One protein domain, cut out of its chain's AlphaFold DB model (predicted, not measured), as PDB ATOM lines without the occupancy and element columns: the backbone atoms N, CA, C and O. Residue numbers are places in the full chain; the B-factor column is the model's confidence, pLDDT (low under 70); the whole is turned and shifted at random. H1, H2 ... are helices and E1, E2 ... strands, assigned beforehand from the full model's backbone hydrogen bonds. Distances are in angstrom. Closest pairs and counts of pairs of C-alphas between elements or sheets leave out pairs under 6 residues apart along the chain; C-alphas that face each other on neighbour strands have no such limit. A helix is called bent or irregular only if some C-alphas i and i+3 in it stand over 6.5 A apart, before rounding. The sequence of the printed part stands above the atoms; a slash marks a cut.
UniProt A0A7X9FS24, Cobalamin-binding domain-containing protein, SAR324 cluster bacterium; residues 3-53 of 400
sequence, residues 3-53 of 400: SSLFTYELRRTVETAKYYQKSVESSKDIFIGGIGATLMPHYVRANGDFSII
ATOM      1  N   SER A   3     114.721  99.819 119.276       94.44
ATOM      2  CA  SER A   3     116.085  99.612 118.789       94.44
ATOM      3  C   SER A   3     116.231 100.125 117.357       94.44
ATOM      4  O   SER A   3     115.521  99.694 116.448       94.44
ATOM      5  N   SER A   4     117.171 101.039 117.144       96.50
ATOM      6  CA  SER A   4     117.596 101.484 115.820       96.50
ATOM      7  C   SER A   4     118.621 100.516 115.223       96.50
ATOM      8  O   SER A   4     119.578 100.094 115.880       96.50
ATOM      9  N   LEU A   5     118.431 100.188 113.945       93.56
ATOM     10  CA  LEU A   5     119.397  99.444 113.136       93.56
ATOM     11  C   LEU A   5     120.354 100.432 112.456       93.56
ATOM     12  O   LEU A   5     120.898 101.317 113.105       93.56
ATOM     13  N   PHE A   6     120.584 100.304 111.152       93.50
ATOM     14  CA  PHE A   6     121.456 101.202 110.402       93.50
ATOM     15  C   PHE A   6     120.934 102.646 110.367       93.50
ATOM     16  O   PHE A   6     119.732 102.894 110.461       93.50
ATOM     17  N   THR A   7     121.829 103.610 110.153       95.56
ATOM     18  CA  THR A   7     121.485 105.041 110.098       95.56
ATOM     19  C   THR A   7     120.499 105.398 108.995       95.56
ATOM     20  O   THR A   7     119.623 106.234 109.199       95.56
ATOM     21  N   TYR A   8     120.533 104.703 107.861       93.81
ATOM     22  CA  TYR A   8     119.543 104.881 106.795       93.81
ATOM     23  C   TYR A   8     118.139 104.348 107.124       93.81
ATOM     24  O   TYR A   8     117.198 104.645 106.392       93.81
ATOM     25  N   GLU A   9     117.970 103.604 108.219       95.12
ATOM     26  CA  GLU A   9     116.657 103.190 108.733       95.12
ATOM     27  C   GLU A   9     116.118 104.160 109.797       95.12
ATOM     28  O   GLU A   9     114.981 104.006 110.239       95.12
ATOM     29  N   LEU A  10     116.881 105.190 110.198       96.38
ATOM     30  CA  LEU A  10     116.488 106.099 111.282       96.38
ATOM     31  C   LEU A  10     115.171 106.820 111.026       96.38
ATOM     32  O   LEU A  10     114.423 107.073 111.969       96.38
ATOM     33  N   ARG A  11     114.853 107.115 109.762       96.12
ATOM     34  CA  ARG A  11     113.542 107.659 109.403       96.12
ATOM     35  C   ARG A  11     112.421 106.727 109.872       96.12
ATOM     36  O   ARG A  11     111.505 107.182 110.549       96.12
ATOM     37  N   ARG A  12     112.530 105.430 109.568       96.62
ATOM     38  CA  ARG A  12     111.562 104.419 110.011       96.62
ATOM     39  C   ARG A  12     111.575 104.275 111.528       96.62
ATOM     40  O   ARG A  12     110.510 104.201 112.117       96.62
ATOM     41  N   THR A  13     112.744 104.315 112.174       97.44
ATOM     42  CA  THR A  13     112.842 104.303 113.647       97.44
ATOM     43  C   THR A  13     112.040 105.439 114.285       97.44
ATOM     44  O   THR A  13     111.278 105.203 115.219       97.44
ATOM     45  N   VAL A  14     112.181 106.664 113.776       97.12
ATOM     46  CA  VAL A  14     111.438 107.836 114.256       97.12
ATOM     47  C   VAL A  14     109.943 107.703 113.964       97.12
ATOM     48  O   VAL A  14     109.130 108.014 114.830       97.12
ATOM     49  N   GLU A  15     109.562 107.249 112.768       97.31
ATOM     50  CA  GLU A  15     108.157 107.003 112.410       97.31
ATOM     51  C   GLU A  15     107.523 105.969 113.359       97.31
ATOM     52  O   GLU A  15     106.425 106.190 113.868       97.31
ATOM     53  N   THR A  16     108.246 104.896 113.686       97.31
ATOM     54  CA  THR A  16     107.836 103.906 114.690       97.31
ATOM     55  C   THR A  16     107.722 104.520 116.085       97.31
ATOM     56  O   THR A  16     106.745 104.260 116.779       97.31
ATOM     57  N   ALA A  17     108.665 105.369 116.501       97.12
ATOM     58  CA  ALA A  17     108.578 106.051 117.792       97.12
ATOM     59  C   ALA A  17     107.338 106.942 117.888       97.12
ATOM     60  O   ALA A  17     106.603 106.858 118.866       97.12
ATOM     61  N   LYS A  18     107.048 107.720 116.838       96.88
ATOM     62  CA  LYS A  18     105.840 108.553 116.753       96.88
ATOM     63  C   LYS A  18     104.558 107.731 116.809       96.88
ATOM     64  O   LYS A  18     103.606 108.127 117.472       96.88
ATOM     65  N   TYR A  19     104.541 106.573 116.153       97.00
ATOM     66  CA  TYR A  19     103.401 105.663 116.195       97.00
ATOM     67  C   TYR A  19     103.064 105.218 117.630       97.00
ATOM     68  O   TYR A  19     101.901 105.256 118.024       97.00
ATOM     69  N   TYR A  20     104.075 104.877 118.435       96.62
ATOM     70  CA  TYR A  20     103.889 104.420 119.819       96.62
ATOM     71  C   TYR A  20     103.720 105.542 120.855       96.62
ATOM     72  O   TYR A  20     103.484 105.242 122.022       96.62
ATOM     73  N   GLN A  21     103.777 106.826 120.473       95.12
ATOM     74  CA  GLN A  21     103.615 107.948 121.417       95.12
ATOM     75  C   GLN A  21     102.299 107.912 122.193       95.12
ATOM     76  O   GLN A  21     102.253 108.358 123.329       95.12
ATOM     77  N   LYS A  22     101.232 107.367 121.600       94.38
ATOM     78  CA  LYS A  22      99.922 107.251 122.260       94.38
ATOM     79  C   LYS A  22      99.830 106.082 123.247       94.38
ATOM     80  O   LYS A  22      98.801 105.923 123.891       94.38
ATOM     81  N   SER A  23     100.862 105.244 123.325       96.06
ATOM     82  CA  SER A  23     100.928 104.076 124.210       96.06
ATOM     83  C   SER A  23     101.725 104.342 125.491       96.06
ATOM     84  O   SER A  23     101.961 103.411 126.253       96.06
ATOM     85  N   VAL A  24     102.167 105.581 125.705       95.31
ATOM     86  CA  VAL A  24     102.961 106.019 126.858       95.31
ATOM     87  C   VAL A  24     102.400 107.328 127.414       95.31
ATOM     88  O   VAL A  24     101.717 108.059 126.696       95.31
ATOM     89  N   GLU A  25     102.695 107.635 128.675       94.38
ATOM     90  CA  GLU A  25     102.258 108.884 129.314       94.38
ATOM     91  C   GLU A  25     103.051 110.088 128.791       94.38
ATOM     92  O   GLU A  25     102.488 111.153 128.529       94.38
ATOM     93  N   SER A  26     104.355 109.906 128.574       94.56
ATOM     94  CA  SER A  26     105.257 110.911 128.029       94.56
ATOM     95  C   SER A  26     106.061 110.365 126.855       94.56
ATOM     96  O   SER A  26     106.508 109.220 126.847       94.56
ATOM     97  N   SER A  27     106.369 111.215 125.868       92.56
ATOM     98  CA  SER A  27     107.317 110.843 124.800       92.56
ATOM     99  C   SER A  27     108.715 110.512 125.345       92.56
ATOM    100  O   SER A  27     109.460 109.769 124.705       92.56
ATOM    101  N   LYS A  28     109.047 110.992 126.552       92.00
ATOM    102  CA  LYS A  28     110.273 110.630 127.272       92.00
ATOM    103  C   LYS A  28     110.284 109.187 127.777       92.00
ATOM    104  O   LYS A  28     111.369 108.662 128.010       92.00
ATOM    105  N   ASP A  29     109.139 108.519 127.846       92.44
ATOM    106  CA  ASP A  29     109.064 107.096 128.204       92.44
ATOM    107  C   ASP A  29     109.382 106.193 126.998       92.44
ATOM    108  O   ASP A  29     109.556 104.977 127.115       92.44
ATOM    109  N   ILE A  30     109.520 106.782 125.803       94.69
ATOM    110  CA  ILE A  30     110.038 106.094 124.623       94.69
ATOM    111  C   ILE A  30     111.554 106.244 124.588       94.69
ATOM    112  O   ILE A  30     112.110 107.258 124.163       94.69
ATOM    113  N   PHE A  31     112.223 105.168 124.981       94.50
ATOM    114  CA  PHE A  31     113.664 105.015 124.838       94.50
ATOM    115  C   PHE A  31     114.023 104.555 123.425       94.50
ATOM    116  O   PHE A  31     113.542 103.512 122.983       94.50
ATOM    117  N   ILE A  32     114.895 105.291 122.741       96.56
ATOM    118  CA  ILE A  32     115.452 104.953 121.429       96.56
ATOM    119  C   ILE A  32     116.958 104.739 121.589       96.56
ATOM    120  O   ILE A  32     117.685 105.655 121.968       96.56
ATOM    121  N   GLY A  33     117.437 103.538 121.280       95.56
ATOM    122  CA  GLY A  33     118.863 103.196 121.332       95.56
ATOM    123  C   GLY A  33     119.293 102.390 120.112       95.56
ATOM    124  O   GLY A  33     118.572 102.339 119.118       95.56
ATOM    125  N   GLY A  34     120.464 101.762 120.144       95.31
ATOM    126  CA  GLY A  34     120.973 100.943 119.033       95.31
ATOM    127  C   GLY A  34     121.940 101.675 118.097       95.31
ATOM    128  O   GLY A  34     122.455 102.750 118.417       95.31
ATOM    129  N   ILE A  35     122.230 101.057 116.948       95.88
ATOM    130  CA  ILE A  35     123.332 101.455 116.056       95.88
ATOM    131  C   ILE A  35     123.106 102.868 115.507       95.88
ATOM    132  O   ILE A  35     123.963 103.738 115.651       95.88
ATOM    133  N   GLY A  36     121.945 103.115 114.903       96.88
ATOM    134  CA  GLY A  36     121.629 104.380 114.250       96.88
ATOM    135  C   GLY A  36     121.552 105.538 115.240       96.88
ATOM    136  O   GLY A  36     122.118 106.597 114.987       96.88
ATOM    137  N   ALA A  37     120.902 105.324 116.385       97.12
ATOM    138  CA  ALA A  37     120.755 106.315 117.446       97.12
ATOM    139  C   ALA A  37     122.103 106.669 118.089       97.12
ATOM    140  O   ALA A  37     122.317 107.822 118.435       97.12
ATOM    141  N   THR A  38     123.032 105.713 118.176       96.94
ATOM    142  CA  THR A  38     124.407 105.976 118.632       96.94
ATOM    143  C   THR A  38     125.216 106.757 117.595       96.94
ATOM    144  O   THR A  38     125.995 107.637 117.945       96.94
ATOM    145  N   LEU A  39     125.059 106.448 116.304       97.19
ATOM    146  CA  LEU A  39     125.833 107.094 115.238       97.19
ATOM    147  C   LEU A  39     125.314 108.490 114.872       97.19
ATOM    148  O   LEU A  39     126.107 109.352 114.492       97.19
ATOM    149  N   MET A  40     124.002 108.718 114.969       97.31
ATOM    150  CA  MET A  40     123.342 109.981 114.622       97.31
ATOM    151  C   MET A  40     122.264 110.368 115.653       97.31
ATOM    152  O   MET A  40     121.092 110.532 115.298       97.31
ATOM    153  N   PRO A  41     122.628 110.582 116.930       96.94
ATOM    154  CA  PRO A  41     121.659 110.933 117.972       96.94
ATOM    155  C   PRO A  41     120.962 112.272 117.687       96.94
ATOM    156  O   PRO A  41     119.778 112.440 117.975       96.94
ATOM    157  N   HIS A  42     121.661 113.214 117.044       96.88
ATOM    158  CA  HIS A  42     121.109 114.507 116.629       96.88
ATOM    159  C   HIS A  42     119.916 114.367 115.672       96.88
ATOM    160  O   HIS A  42     118.980 115.157 115.758       96.88
ATOM    161  N   TYR A  43     119.915 113.354 114.796       97.00
ATOM    162  CA  TYR A  43     118.800 113.118 113.881       97.00
ATOM    163  C   TYR A  43     117.538 112.743 114.659       97.00
ATOM    164  O   TYR A  43     116.461 113.257 114.370       97.00
ATOM    165  N   VAL A  44     117.674 111.891 115.678       97.00
ATOM    166  CA  VAL A  44     116.549 111.500 116.536       97.00
ATOM    167  C   VAL A  44     116.038 112.709 117.327       97.00
ATOM    168  O   VAL A  44     114.844 112.989 117.271       97.00
ATOM    169  N   ARG A  45     116.938 113.484 117.960       96.31
ATOM    170  CA  ARG A  45     116.587 114.712 118.711       96.31
ATOM    171  C   ARG A  45     115.837 115.733 117.859       96.31
ATOM    172  O   ARG A  45     114.875 116.333 118.320       96.31
ATOM    173  N   ALA A  46     116.256 115.916 116.609       97.19
ATOM    174  CA  ALA A  46     115.623 116.859 115.691       97.19
ATOM    175  C   ALA A  46     114.211 116.433 115.249       97.19
ATOM    176  O   ALA A  46     113.486 117.239 114.674       97.19
ATOM    177  N   ASN A  47     113.819 115.175 115.475       96.56
ATOM    178  CA  ASN A  47     112.580 114.616 114.943       96.56
ATOM    179  C   ASN A  47     111.557 114.188 116.005       96.56
ATOM    180  O   ASN A  47     110.469 113.738 115.631       96.56
ATOM    181  N   GLY A  48     111.864 114.338 117.292       93.12
ATOM    182  CA  GLY A  48     110.917 114.111 118.377       93.12
ATOM    183  C   GLY A  48     111.576 114.175 119.750       93.12
ATOM    184  O   GLY A  48     112.789 114.010 119.884       93.12
ATOM    185  N   ASP A  49     110.754 114.408 120.770       94.69
ATOM    186  CA  ASP A  49     111.213 114.544 122.147       94.69
ATOM    187  C   ASP A  49     111.255 113.186 122.865       94.69
ATOM    188  O   ASP A  49     110.441 112.883 123.733       94.69
ATOM    189  N   PHE A  50     112.194 112.337 122.442       95.50
ATOM    190  CA  PHE A  50     112.372 110.973 122.948       95.50
ATOM    191  C   PHE A  50     113.570 110.865 123.898       95.50
ATOM    192  O   PHE A  50     114.496 111.684 123.851       95.50
ATOM    193  N   SER A  51     113.598 109.821 124.726       94.56
ATOM    194  CA  SER A  51     114.785 109.469 125.513       94.56
ATOM    195  C   SER A  51     115.773 108.703 124.638       94.56
ATOM    196  O   SER A  51     115.428 107.678 124.059       94.56
ATOM    197  N   ILE A  52     117.008 109.189 124.509       95.81
ATOM    198  CA  ILE A  52     118.010 108.590 123.616       95.81
ATOM    199  C   ILE A  52     119.092 107.910 124.439       95.81
ATOM    200  O   ILE A  52     119.699 108.531 125.308       95.81
ATOM    201  N   ILE A  53     119.363 106.651 124.112       94.25
ATOM    202  CA  ILE A  53     120.426 105.861 124.725       94.25
ATOM    203  C   ILE A  53     121.549 105.695 123.705       94.25
ATOM    204  O   ILE A  53     121.419 104.962 122.723       94.25
TER     205      ILE A  53
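What this domain is: This is residues 3 to 53 of the 400 residues of the protein "Cobalamin-binding domain-containing protein" of SAR324 cluster bacterium (UniProt A0A7X9FS24). One long helix, H1, makes the length of this domain, and the chain then folds back beside it as a short strand, E1, and two short helices, H2 and H3, with H2 packed on the first residues of H1, 7 to 10. Two short stretches near the ends, residues 3 to 4 and residues 51 to 52, each pair with a part of E1 in parallel. The printed part has 51 residues, with three named helices and one named strand in the order H1, E1, H2, H3; the class is mostly helix. The whole is compact, with a radius of gyration of the C-alphas of 9.7 A, and elongated in outline, with spans of 27 by 17 by 16 A.

How they stand to each other: Begin at residues 3 to 4, a stretch too short to bear a name; it pairs, parallel, with residues 33 to 34 of E1, the strand of residues 31 to 34. Next comes H1, residues 7 to 23, which has a kink of 26 degrees near residue 14. Look toward its last residues and you will find it irregular: C-alphas 19 and 22 are 7.2 A apart, where about 5 A is found in a regular helix. A short link of 7 residues joins H1 to E1, which pairs with no named strand. The closest C-alphas of H1 and E1 are those of Ala 17 and Ile 32, 7.9 A apart. A tight link, with no residue between, joins E1 to H2, residues 35 to 39; these two meet only through their link. H2 touches H1, which takes part with residues 7 to 10 alone; the closest C-alphas are those of Thr 7 and Gly 36, 4.2 A apart. One residue on, across another tight link, is H3, residues 41 to 45. H2 and H3 are close but not clearly touching, their closest C-alphas being those of Ala 37 and Val 44, at 6.7 A. H3 only just touches H1, with 3 pairs of C-alphas within 8 A, and H1 takes part with residues 10 to 14 alone; the closest C-alphas are those of Val 14 and Val 44, 6.7 A apart. H3 and E1 are only just apart, with 8.2 A between their closest C-alphas. Further on, residues 51 to 52 pair, parallel, with residues 31 to 32 of E1. In the backbones of H2 and H3 every O i to N i+4 pair is within hydrogen-bond range, while in H1 9 of 13 are.

Where its parts are: Find C-alpha 7 at (121.485, 105.041, 110.098), where H1 begins; from there its 17 residues run to C-alpha 23 at (100.928, 104.076, 124.210), 25.0 A away. E1 runs from C-alpha 31 at (113.664, 105.015, 124.838) to C-alpha 34, 10.2 A along. H2, from Ile 35 to Leu 39, measures 6.2 A from first to last C-alpha. H3, from Pro 41 to Arg 45, measures 6.4 A and ends at C-alpha 45, at (116.587, 114.712, 118.711).

The domain as a whole: The two C-alphas farthest apart are those of Tyr 8 and Glu 25, at 28.7 A. Compare Ser 3 with Ile 53: the first and last printed C-alphas are 9.7 A apart. The printed part has no cut, and none of the links between named elements is long. The mean pLDDT of the printed part of this model is 95.7, and no printed residue is under 70.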